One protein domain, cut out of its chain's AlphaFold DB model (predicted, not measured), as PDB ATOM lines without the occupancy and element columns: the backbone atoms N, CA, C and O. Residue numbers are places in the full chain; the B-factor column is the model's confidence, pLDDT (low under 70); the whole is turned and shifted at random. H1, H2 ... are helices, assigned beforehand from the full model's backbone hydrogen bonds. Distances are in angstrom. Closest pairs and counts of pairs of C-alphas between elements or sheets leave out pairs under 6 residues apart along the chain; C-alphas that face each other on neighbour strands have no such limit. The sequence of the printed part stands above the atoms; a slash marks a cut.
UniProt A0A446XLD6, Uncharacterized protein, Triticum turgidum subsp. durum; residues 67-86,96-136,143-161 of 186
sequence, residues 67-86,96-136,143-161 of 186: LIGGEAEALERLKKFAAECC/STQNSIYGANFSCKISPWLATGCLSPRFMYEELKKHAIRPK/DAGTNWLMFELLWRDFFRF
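What this domain is: This is residues 67 to 86, 96 to 136 and 143 to 161 of the 186 residues of an uncharacterized protein of Triticum turgidum subsp. durum (UniProt A0A446XLD6). H4 lies between H1 and H5, while H2 loosely closes the side away from H4; short H3 sits where H1 and H4 begin. The 80 printed residues hold five named helices, H1 to H5 in order, and no named strand: all helix. The whole is compact, with radius of gyration of the C-alphas 12.3 A and spans 33 by 26 by 23 A.

How they stand to each other: H1, residues 71 to 86, touches H4, residues 121 to 132; closest C-alphas, Ala 82 and Leu 128, 5.8 A. H5, residues 144 to 161, touches H4 with residues 145 to 153 alone, opposite ways at a shallow tilt of 5 degrees; closest C-alphas, Lys 129 and Thr 146, 6.5 A. H2, residues 96 to 109, and H4 are apart. H3, residues 111 to 116, is close to but not clearly touching H1; closest C-alphas, Ala 74 and Trp 113, 5.9 A. In all five, every O i to N i+4 pair is within hydrogen-bond range.

Where its parts are: H1, 22.5 A long, begins at C-alpha 71 (-39.185, -38.361, -7.311). H5, 25.8 A long, ends at C-alpha 161 (-16.371, -46.997, -6.054).

The domain as a whole: Residues 87 to 95 and 137 to 142 are not printed; C-alphas 86 and 96 are 20.3 A apart, 136 and 143 12.9 A. Mean pLDDT of H2 is 54.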
ATOM      1  N   LEU A  67     -44.490 -50.123 -10.992       77.06
ATOM      2  CA  LEU A  67     -43.506 -49.164 -10.490       77.06
ATOM      3  C   LEU A  67     -43.634 -47.865 -11.287       77.06
ATOM      4  O   LEU A  67     -43.316 -47.827 -12.473       77.06
ATOM      5  N   ILE A  68     -44.114 -46.810 -10.629       88.50
ATOM      6  CA  ILE A  68     -44.220 -45.472 -11.215       88.50
ATOM      7  C   ILE A  68     -42.870 -44.761 -11.038       88.50
ATOM      8  O   ILE A  68     -42.289 -44.755  -9.953       88.50
ATOM      9  N   GLY A  69     -42.332 -44.196 -12.120       90.25
ATOM     10  CA  GLY A  69     -41.080 -43.438 -12.076       90.25
ATOM     11  C   GLY A  69     -41.232 -42.064 -11.412       90.25
ATOM     12  O   GLY A  69     -42.338 -41.580 -11.191       90.25
ATOM     13  N   GLY A  70     -40.104 -41.407 -11.140       93.88
ATOM     14  CA  GLY A  70     -40.070 -40.026 -10.646       93.88
ATOM     15  C   GLY A  70     -39.898 -39.888  -9.133       93.88
ATOM     16  O   GLY A  70     -40.113 -40.822  -8.362       93.88
ATOM     17  N   GLU A  71     -39.472 -38.696  -8.712       94.44
ATOM     18  CA  GLU A  71     -39.185 -38.361  -7.311       94.44
ATOM     19  C   GLU A  71     -40.433 -38.413  -6.422       94.44
ATOM     20  O   GLU A  71     -40.375 -38.943  -5.316       94.44
ATOM     21  N   ALA A  72     -41.579 -37.926  -6.909       93.75
ATOM     22  CA  ALA A  72     -42.814 -37.887  -6.125       93.75
ATOM     23  C   ALA A  72     -43.224 -39.282  -5.614       93.75
ATOM     24  O   ALA A  72     -43.429 -39.468  -4.411       93.75
ATOM     25  N   GLU A  73     -43.249 -40.281  -6.504       92.62
ATOM     26  CA  GLU A  73     -43.516 -41.674  -6.125       92.62
ATOM     27  C   GLU A  73     -42.404 -42.222  -5.219       92.62
ATOM     28  O   GLU A  73     -42.688 -42.922  -4.244       92.62
ATOM     29  N   ALA A  74     -41.137 -41.881  -5.490       92.06
ATOM     30  CA  ALA A  74     -40.004 -42.310  -4.668       92.06
ATOM     31  C   ALA A  74     -40.182 -41.917  -3.193       92.06
ATOM     32  O   ALA A  74     -39.942 -42.725  -2.292       92.06
ATOM     33  N   LEU A  75     -40.621 -40.680  -2.947       91.75
ATOM     34  CA  LEU A  75     -40.844 -40.141  -1.608       91.75
ATOM     35  C   LEU A  75     -42.038 -40.808  -0.916       91.75
ATOM     36  O   LEU A  75     -41.970 -41.096   0.282       91.75
ATOM     37  N   GLU A  76     -43.119 -41.099  -1.643       90.56
ATOM     38  CA  GLU A  76     -44.256 -41.846  -1.092       90.56
ATOM     39  C   GLU A  76     -43.854 -43.277  -0.707       90.56
ATOM     40  O   GLU A  76     -44.165 -43.755   0.391       90.56
ATOM     41  N   ARG A  77     -43.103 -43.955  -1.580       88.31
ATOM     42  CA  ARG A  77     -42.584 -45.306  -1.337       88.31
ATOM     43  C   ARG A  77     -41.626 -45.345  -0.161       88.31
ATOM     44  O   ARG A  77     -41.720 -46.263   0.652       88.31
ATOM     45  N   LEU A  78     -40.765 -44.338  -0.019       87.94
ATOM     46  CA  LEU A  78     -39.870 -44.218   1.127       87.94
ATOM     47  C   LEU A  78     -40.648 -44.102   2.444       87.94
ATOM     48  O   LEU A  78     -40.293 -44.777   3.406       87.94
ATOM     49  N   LYS A  79     -41.730 -43.314   2.495       87.00
ATOM     50  CA  LYS A  79     -42.582 -43.213   3.697       87.00
ATOM     51  C   LYS A  79     -43.211 -44.559   4.064       87.00
ATOM     52  O   LYS A  79     -43.168 -44.954   5.227       87.00
ATOM     53  N   LYS A  80     -43.757 -45.279   3.075       84.44
ATOM     54  CA  LYS A  80     -44.329 -46.624   3.276       84.44
ATOM     55  C   LYS A  80     -43.270 -47.600   3.786       84.44
ATOM     56  O   LYS A  80     -43.491 -48.277   4.783       84.44
ATOM     57  N   PHE A  81     -42.099 -47.610   3.157       81.31
ATOM     58  CA  PHE A  81     -40.973 -48.441   3.571       81.31
ATOM     59  C   PHE A  81     -40.495 -48.111   4.991       81.31
ATOM     60  O   PHE A  81     -40.286 -49.017   5.790       81.31
ATOM     61  N   ALA A  82     -40.387 -46.828   5.344       78.56
ATOM     62  CA  ALA A  82     -40.020 -46.400   6.690       78.56
ATOM     63  C   ALA A  82     -41.029 -46.883   7.741       78.56
ATOM     64  O   ALA A  82     -40.629 -47.397   8.786       78.56
ATOM     65  N   ALA A  83     -42.329 -46.779   7.452       77.06
ATOM     66  CA  ALA A  83     -43.379 -47.298   8.322       77.06
ATOM     67  C   ALA A  83     -43.298 -48.829   8.478       77.06
ATOM     68  O   ALA A  83     -43.367 -49.329   9.600       77.06
ATOM     69  N   GLU A  84     -43.086 -49.568   7.383       73.06
ATOM     70  CA  GLU A  84     -42.886 -51.026   7.412       73.06
ATOM     71  C   GLU A  84     -41.680 -51.417   8.284       73.06
ATOM     72  O   GLU A  84     -41.776 -52.357   9.075       73.06
ATOM     73  N   CYS A  85     -40.569 -50.678   8.193       67.75
ATOM     74  CA  CYS A  85     -39.388 -50.890   9.030       67.75
ATOM     75  C   CYS A  85     -39.661 -50.628  10.523       67.75
ATOM     76  O   CYS A  85     -39.131 -51.346  11.365       67.75
ATOM     77  N   CYS A  86     -40.494 -49.641  10.871       63.03
ATOM     78  CA  CYS A  86     -40.841 -49.323  12.264       63.03
ATOM     79  C   CYS A  86     -41.797 -50.335  12.917       63.03
ATOM     80  O   CYS A  86     -41.816 -50.466  14.142       63.03
ATOM     81  N   SER A  96     -31.010 -66.705   9.205       48.06
ATOM     82  CA  SER A  96     -30.544 -66.289   7.870       48.06
ATOM     83  C   SER A  96     -31.689 -65.973   6.903       48.06
ATOM     84  O   SER A  96     -31.515 -65.228   5.938       48.06
ATOM     85  N   THR A  97     -32.872 -66.512   7.185       43.38
ATOM     86  CA  THR A  97     -34.079 -66.371   6.372       43.38
ATOM     87  C   THR A  97     -34.665 -64.957   6.451       43.38
ATOM     88  O   THR A  97     -35.151 -64.440   5.448       43.38
ATOM     89  N   GLN A  98     -34.552 -64.276   7.599       45.22
ATOM     90  CA  GLN A  98     -35.038 -62.899   7.761       45.22
ATOM     91  C   GLN A  98     -34.126 -61.881   7.056       45.22
ATOM     92  O   GLN A  98     -34.637 -61.027   6.335       45.22
ATOM     93  N   ASN A  99     -32.793 -62.012   7.141       48.28
ATOM     94  CA  ASN A  99     -31.853 -61.155   6.390       48.28
ATOM     95  C   ASN A  99     -32.100 -61.193   4.871       48.28
ATOM     96  O   ASN A  99     -31.984 -60.168   4.199       48.28
ATOM     97  N   SER A 100     -32.481 -62.359   4.339       47.47
ATOM     98  CA  SER A 100     -32.859 -62.527   2.930       47.47
ATOM     99  C   SER A 100     -34.122 -61.729   2.568       47.47
ATOM    100  O   SER A 100     -34.163 -61.063   1.534       47.47
ATOM    101  N   ILE A 101     -35.127 -61.707   3.454       48.75
ATOM    102  CA  ILE A 101     -36.372 -60.942   3.266       48.75
ATOM    103  C   ILE A 101     -36.105 -59.429   3.316       48.75
ATOM    104  O   ILE A 101     -36.685 -58.675   2.535       48.75
ATOM    105  N   TYR A 102     -35.205 -58.972   4.187       52.25
ATOM    106  CA  TYR A 102     -34.825 -57.560   4.279       52.25
ATOM    107  C   TYR A 102     -34.059 -57.084   3.034       52.25
ATOM    108  O   TYR A 102     -34.447 -56.079   2.431       52.25
ATOM    109  N   GLY A 103     -33.047 -57.836   2.582       53.16
ATOM    110  CA  GLY A 103     -32.323 -57.545   1.337       53.16
ATOM    111  C   GLY A 103     -33.240 -57.563   0.110       53.16
ATOM    112  O   GLY A 103     -33.187 -56.655  -0.721       53.16
ATOM    113  N   ALA A 104     -34.160 -58.531   0.035       51.41
ATOM    114  CA  ALA A 104     -35.153 -58.611  -1.035       51.41
ATOM    115  C   ALA A 104     -36.134 -57.425  -1.013       51.41
ATOM    116  O   ALA A 104     -36.423 -56.850  -2.059       51.41
ATOM    117  N   ASN A 105     -36.609 -56.997   0.161       58.31
ATOM    118  CA  ASN A 105     -37.507 -55.844   0.268       58.31
ATOM    119  C   ASN A 105     -36.811 -54.524  -0.099       58.31
ATOM    120  O   ASN A 105     -37.407 -53.708  -0.802       58.31
ATOM    121  N   PHE A 106     -35.550 -54.321   0.296       57.75
ATOM    122  CA  PHE A 106     -34.754 -53.161  -0.128       57.75
ATOM    123  C   PHE A 106     -34.496 -53.169  -1.640       57.75
ATOM    124  O   PHE A 106     -34.752 -52.179  -2.335       57.75
ATOM    125  N   SER A 107     -34.045 -54.314  -2.160       61.09
ATOM    126  CA  SER A 107     -33.706 -54.487  -3.572       61.09
ATOM    127  C   SER A 107     -34.924 -54.370  -4.489       61.09
ATOM    128  O   SER A 107     -34.794 -53.839  -5.586       61.09
ATOM    129  N   CYS A 108     -36.106 -54.819  -4.069       61.62
ATOM    130  CA  CYS A 108     -37.290 -54.819  -4.931       61.62
ATOM    131  C   CYS A 108     -38.144 -53.550  -4.802       61.62
ATOM    132  O   CYS A 108     -38.790 -53.166  -5.773       61.62
ATOM    133  N   LYS A 109     -38.172 -52.890  -3.632       74.12
ATOM    134  CA  LYS A 109     -39.133 -51.801  -3.372       74.12
ATOM    135  C   LYS A 109     -38.574 -50.385  -3.467       74.12
ATOM    136  O   LYS A 109     -39.381 -49.465  -3.487       74.12
ATOM    137  N   ILE A 110     -37.252 -50.180  -3.462       84.44
ATOM    138  CA  ILE A 110     -36.653 -48.826  -3.473       84.44
ATOM    139  C   ILE A 110     -35.521 -48.672  -4.496       84.44
ATOM    140  O   ILE A 110     -35.286 -47.566  -4.994       84.44
ATOM    141  N   SER A 111     -34.837 -49.761  -4.858       88.06
ATOM    142  CA  SER A 111     -33.679 -49.708  -5.759       88.06
ATOM    143  C   SER A 111     -33.899 -48.972  -7.095       88.06
ATOM    144  O   SER A 111     -32.960 -48.280  -7.498       88.06
ATOM    145  N   PRO A 112     -35.083 -49.003  -7.756       89.94
ATOM    146  CA  PRO A 112     -35.265 -48.306  -9.029       89.94
ATOM    147  C   PRO A 112     -35.064 -46.791  -8.909       89.94
ATOM    148  O   PRO A 112     -34.358 -46.197  -9.721       89.94
ATOM    149  N   TRP A 113     -35.600 -46.168  -7.855       92.94
ATOM    150  CA  TRP A 113     -35.462 -44.724  -7.634       92.94
ATOM    151  C   TRP A 113     -34.059 -44.325  -7.165       92.94
ATOM    152  O   TRP A 113     -33.585 -43.242  -7.505       92.94
ATOM    153  N   LEU A 114     -33.360 -45.201  -6.431       92.56
ATOM    154  CA  LEU A 114     -31.940 -44.999  -6.116       92.56
ATOM    155  C   LEU A 114     -31.062 -45.087  -7.375       92.56
ATOM    156  O   LEU A 114     -30.072 -44.365  -7.483       92.56
ATOM    157  N   ALA A 115     -31.405 -45.971  -8.316       91.88
ATOM    158  CA  ALA A 115     -30.656 -46.167  -9.553       91.88
ATOM    159  C   ALA A 115     -30.813 -44.988 -10.525       91.88
ATOM    160  O   ALA A 115     -29.828 -44.569 -11.131       91.88
ATOM    161  N   THR A 116     -32.022 -44.426 -10.638       93.31
ATOM    162  CA  THR A 116     -32.313 -43.268 -11.502       93.31
ATOM    163  C   THR A 116     -31.979 -41.922 -10.859       93.31
ATOM    164  O   THR A 116     -32.041 -40.895 -11.524       93.31
ATOM    165  N   GLY A 117     -31.632 -41.902  -9.568       94.12
ATOM    166  CA  GLY A 117     -31.366 -40.669  -8.824       94.12
ATOM    167  C   GLY A 117     -32.623 -39.907  -8.396       94.12
ATOM    168  O   GLY A 117     -32.493 -38.846  -7.797       94.12
ATOM    169  N   CYS A 118     -33.818 -40.462  -8.632       95.19
ATOM    170  CA  CYS A 118     -35.081 -39.943  -8.091       95.19
ATOM    171  C   CYS A 118     -35.122 -39.989  -6.556       95.19
ATOM    172  O   CYS A 118     -35.913 -39.286  -5.941       95.19
ATOM    173  N   LEU A 119     -34.286 -40.827  -5.934       93.56
ATOM    174  CA  LEU A 119     -34.083 -40.849  -4.495       93.56
ATOM    175  C   LEU A 119     -32.600 -40.715  -4.151       93.56
ATOM    176  O   LEU A 119     -31.752 -41.468  -4.632       93.56
ATOM    177  N   SER A 120     -32.288 -39.784  -3.251       93.75
ATOM    178  CA  SER A 120     -30.942 -39.629  -2.703       93.75
ATOM    179  C   SER A 120     -30.694 -40.633  -1.572       93.75
ATOM    180  O   SER A 120     -31.498 -40.726  -0.641       93.75
ATOM    181  N   PRO A 121     -29.542 -41.324  -1.552       92.50
ATOM    182  CA  PRO A 121     -29.211 -42.232  -0.461       92.50
ATOM    183  C   PRO A 121     -28.952 -41.516   0.866       92.50
ATOM    184  O   PRO A 121     -29.184 -42.098   1.922       92.50
ATOM    185  N   ARG A 122     -28.509 -40.249   0.825       92.31
ATOM    186  CA  ARG A 122     -28.392 -39.411   2.028       92.31
ATOM    187  C   ARG A 122     -29.770 -39.078   2.593       92.31
ATOM    188  O   ARG A 122     -29.963 -39.181   3.796       92.31
ATOM    189  N   PHE A 123     -30.721 -38.747   1.716       92.06
ATOM    190  CA  PHE A 123     -32.098 -38.452   2.118       92.06
ATOM    191  C   PHE A 123     -32.764 -39.681   2.725       92.06
ATOM    192  O   PHE A 123     -33.289 -39.612   3.829       92.06
ATOM    193  N   MET A 124     -32.641 -40.836   2.066       88.75
ATOM    194  CA  MET A 124     -33.131 -42.107   2.595       88.75
ATOM    195  C   MET A 124     -32.535 -42.435   3.973       88.75
ATOM    196  O   MET A 124     -33.271 -42.835   4.872       88.75
ATOM    197  N   TYR A 125     -31.220 -42.255   4.148       87.38
ATOM    198  CA  TYR A 125     -30.549 -42.483   5.430       87.38
ATOM    199  C   TYR A 125     -31.088 -41.570   6.537       87.38
ATOM    200  O   TYR A 125     -31.450 -42.061   7.603       87.38
ATOM    201  N   GLU A 126     -31.175 -40.258   6.294       87.50
ATOM    202  CA  GLU A 126     -31.704 -39.316   7.284       87.50
ATOM    203  C   GLU A 126     -33.171 -39.591   7.612       87.50
ATOM    204  O   GLU A 126     -33.551 -39.586   8.782       87.50
ATOM    205  N   GLU A 127     -33.993 -39.868   6.604       85.44
ATOM    206  CA  GLU A 127     -35.420 -40.091   6.796       85.44
ATOM    207  C   GLU A 127     -35.685 -41.372   7.586       85.44
ATOM    208  O   GLU A 127     -36.461 -41.364   8.542       85.44
ATOM    209  N   LEU A 128     -34.981 -42.461   7.276       80.06
ATOM    210  CA  LEU A 128     -35.100 -43.704   8.037       80.06
ATOM    211  C   LEU A 128     -34.517 -43.575   9.441       80.06
ATOM    212  O   LEU A 128     -35.103 -44.105  10.381       80.06
ATOM    213  N   LYS A 129     -33.438 -42.805   9.619       78.62
ATOM    214  CA  LYS A 129     -32.904 -42.478  10.944       78.62
ATOM    215  C   LYS A 129     -33.939 -41.731  11.797       78.62
ATOM    216  O   LYS A 129     -34.139 -42.100  12.950       78.62
ATOM    217  N   LYS A 130     -34.660 -40.747  11.244       78.69
ATOM    218  CA  LYS A 130     -35.757 -40.051  11.954       78.69
ATOM    219  C   LYS A 130     -36.888 -41.006  12.356       78.69
ATOM    220  O   LYS A 130     -37.456 -40.865  13.435       78.69
ATOM    221  N   HIS A 131     -37.224 -41.967  11.497       67.25
ATOM    222  CA  HIS A 131     -38.305 -42.924  11.750       67.25
ATOM    223  C   HIS A 131     -37.905 -44.027  12.743       67.25
ATOM    224  O   HIS A 131     -38.714 -44.385  13.597       67.25
ATOM    225  N   ALA A 132     -36.658 -44.503  12.695       59.66
ATOM    226  CA  ALA A 132     -36.114 -45.517  13.600       59.66
ATOM    227  C   ALA A 132     -35.857 -44.999  15.030       59.66
ATOM    228  O   ALA A 132     -35.870 -45.788  15.969       59.66
ATOM    229  N   ILE A 133     -35.651 -43.687  15.208       49.00
ATOM    230  CA  ILE A 133     -35.391 -43.046  16.513       49.00
ATOM    231  C   ILE A 133     -36.688 -42.675  17.261       49.00
ATOM    232  O   ILE A 133     -36.624 -42.216  18.399       49.00
ATOM    233  N   ARG A 134     -37.889 -42.886  16.694       45.16
ATOM    234  CA  ARG A 134     -39.122 -42.648  17.467       45.16
ATOM    235  C   ARG A 134     -39.146 -43.584  18.687       45.16
ATOM    236  O   ARG A 134     -39.179 -44.800  18.495       45.16
ATOM    237  N   PRO A 135     -39.126 -43.042  19.918       40.56
ATOM    238  CA  PRO A 135     -38.957 -43.842  21.115       40.56
ATOM    239  C   PRO A 135     -40.224 -44.662  21.329       40.56
ATOM    240  O   PRO A 135     -41.265 -44.131  21.707       40.56
ATOM    241  N   LYS A 136     -40.134 -45.969  21.089       41.12
ATOM    242  CA  LYS A 136     -40.910 -46.909  21.889       41.12
ATOM    243  C   LYS A 136     -40.212 -46.965  23.239       41.12
ATOM    244  O   LYS A 136     -39.154 -47.566  23.344       41.12
ATOM    245  N   ASP A 143     -30.349 -49.078  17.751       48.81
ATOM    246  CA  ASP A 143     -29.272 -49.085  16.739       48.81
ATOM    247  C   ASP A 143     -29.348 -50.235  15.719       48.81
ATOM    248  O   ASP A 143     -28.750 -50.154  14.644       48.81
ATOM    249  N   ALA A 144     -30.095 -51.308  15.993       45.41
ATOM    250  CA  ALA A 144     -30.085 -52.506  15.144       45.41
ATOM    251  C   ALA A 144     -30.649 -52.264  13.725       45.41
ATOM    252  O   ALA A 144     -30.039 -52.689  12.742       45.41
ATOM    253  N   GLY A 145     -31.766 -51.534  13.599       48.94
ATOM    254  CA  GLY A 145     -32.387 -51.224  12.301       48.94
ATOM    255  C   GLY A 145     -31.572 -50.244  11.446       48.94
ATOM    256  O   GLY A 145     -31.420 -50.439  10.239       48.94
ATOM    257  N   THR A 146     -30.966 -49.235  12.080       57.72
ATOM    258  CA  THR A 146     -30.062 -48.273  11.422       57.72
ATOM    259  C   THR A 146     -28.811 -48.967  10.878       57.72
ATOM    260  O   THR A 146     -28.342 -48.644   9.785       57.72
ATOM    261  N   ASN A 147     -28.299 -49.970  11.600       64.31
ATOM    262  CA  ASN A 147     -27.117 -50.733  11.205       64.31
ATOM    263  C   ASN A 147     -27.336 -51.580   9.942       64.31
ATOM    264  O   ASN A 147     -26.429 -51.668   9.113       64.31
ATOM    265  N   TRP A 148     -28.524 -52.170   9.761       73.06
ATOM    266  CA  TRP A 148     -28.828 -52.945   8.554       73.06
ATOM    267  C   TRP A 148     -29.001 -52.054   7.315       73.06
ATOM    268  O   TRP A 148     -28.386 -52.313   6.283       73.06
ATOM    269  N   LEU A 149     -29.751 -50.951   7.417       72.38
ATOM    270  CA  LEU A 149     -29.878 -50.006   6.301       72.38
ATOM    271  C   LEU A 149     -28.508 -49.465   5.870       72.38
ATOM    272  O   LEU A 149     -28.203 -49.383   4.679       72.38
ATOM    273  N   MET A 150     -27.671 -49.097   6.842       78.94
ATOM    274  CA  MET A 150     -26.322 -48.616   6.570       78.94
ATOM    275  C   MET A 150     -25.489 -49.674   5.840       78.94
ATOM    276  O   MET A 150     -24.753 -49.342   4.916       78.94
ATOM    277  N   PHE A 151     -25.637 -50.952   6.199       81.69
ATOM    278  CA  PHE A 151     -24.962 -52.056   5.519       81.69
ATOM    279  C   PHE A 151     -25.331 -52.140   4.027       81.69
ATOM    280  O   PHE A 151     -24.426 -52.197   3.189       81.69
ATOM    281  N   GLU A 152     -26.620 -52.063   3.682       83.00
ATOM    282  CA  GLU A 152     -27.092 -52.100   2.287       83.00
ATOM    283  C   GLU A 152     -26.645 -50.867   1.481       83.00
ATOM    284  O   GLU A 152     -26.151 -50.975   0.353       83.00
ATOM    285  N   LEU A 153     -26.741 -49.666   2.067       87.75
ATOM    286  CA  LEU A 153     -26.275 -48.437   1.411       87.75
ATOM    287  C   LEU A 153     -24.750 -48.448   1.198       87.75
ATOM    288  O   LEU A 153     -24.278 -47.962   0.167       87.75
ATOM    289  N   LEU A 154     -23.984 -49.040   2.122       89.81
ATOM    290  CA  LEU A 154     -22.541 -49.234   1.967       89.81
ATOM    291  C   LEU A 154     -22.207 -50.236   0.861       89.81
ATOM    292  O   LEU A 154     -21.206 -50.044   0.174       89.81
ATOM    293  N   TRP A 155     -23.019 -51.275   0.643       89.75
ATOM    294  CA  TRP A 155     -22.846 -52.170  -0.509       89.75
ATOM    295  C   TRP A 155     -23.029 -51.433  -1.833       89.75
ATOM    296  O   TRP A 155     -22.203 -51.582  -2.737       89.75
ATOM    297  N   ARG A 156     -24.051 -50.571  -1.931       91.94
ATOM    298  CA  ARG A 156     -24.243 -49.700  -3.101       91.94
ATOM    299  C   ARG A 156     -23.006 -48.833  -3.358       91.94
ATOM    300  O   ARG A 156     -22.530 -48.761  -4.493       91.94
ATOM    301  N   ASP A 157     -22.473 -48.191  -2.320       93.62
ATOM    302  CA  ASP A 157     -21.298 -47.321  -2.448       93.62
ATOM    303  C   ASP A 157     -20.024 -48.105  -2.763       93.62
ATOM    304  O   ASP A 157     -19.241 -47.684  -3.618       93.62
ATOM    305  N   PHE A 158     -19.843 -49.283  -2.161       94.56
ATOM    306  CA  PHE A 158     -18.746 -50.185  -2.492       94.56
ATOM    307  C   PHE A 158     -18.738 -50.508  -3.987       94.56
ATOM    308  O   PHE A 158     -17.721 -50.282  -4.649       94.56
ATOM    309  N   PHE A 159     -19.874 -50.951  -4.540       93.06
ATOM    310  CA  PHE A 159     -19.976 -51.253  -5.967       93.06
ATOM    311  C   PHE A 159     -19.778 -50.010  -6.841       93.06
ATOM    312  O   PHE A 159     -19.103 -50.077  -7.867       93.06
ATOM    313  N   ARG A 160     -20.266 -48.838  -6.418       93.50
ATOM    314  CA  ARG A 160     -20.011 -47.583  -7.138       93.50
ATOM    315  C   ARG A 160     -18.514 -47.262  -7.219       93.50
ATOM    316  O   ARG A 160     -18.015 -46.921  -8.294       93.50
ATOM    317  N   PHE A 161     -17.789 -47.356  -6.107       93.88
ATOM    318  CA  PHE A 161     -16.371 -46.997  -6.054       93.88
ATOM    319  C   PHE A 161     -15.451 -48.070  -6.647       93.88
ATOM    320  O   PHE A 161     -14.436 -47.726  -7.259       93.88
TER     321      PHE A 161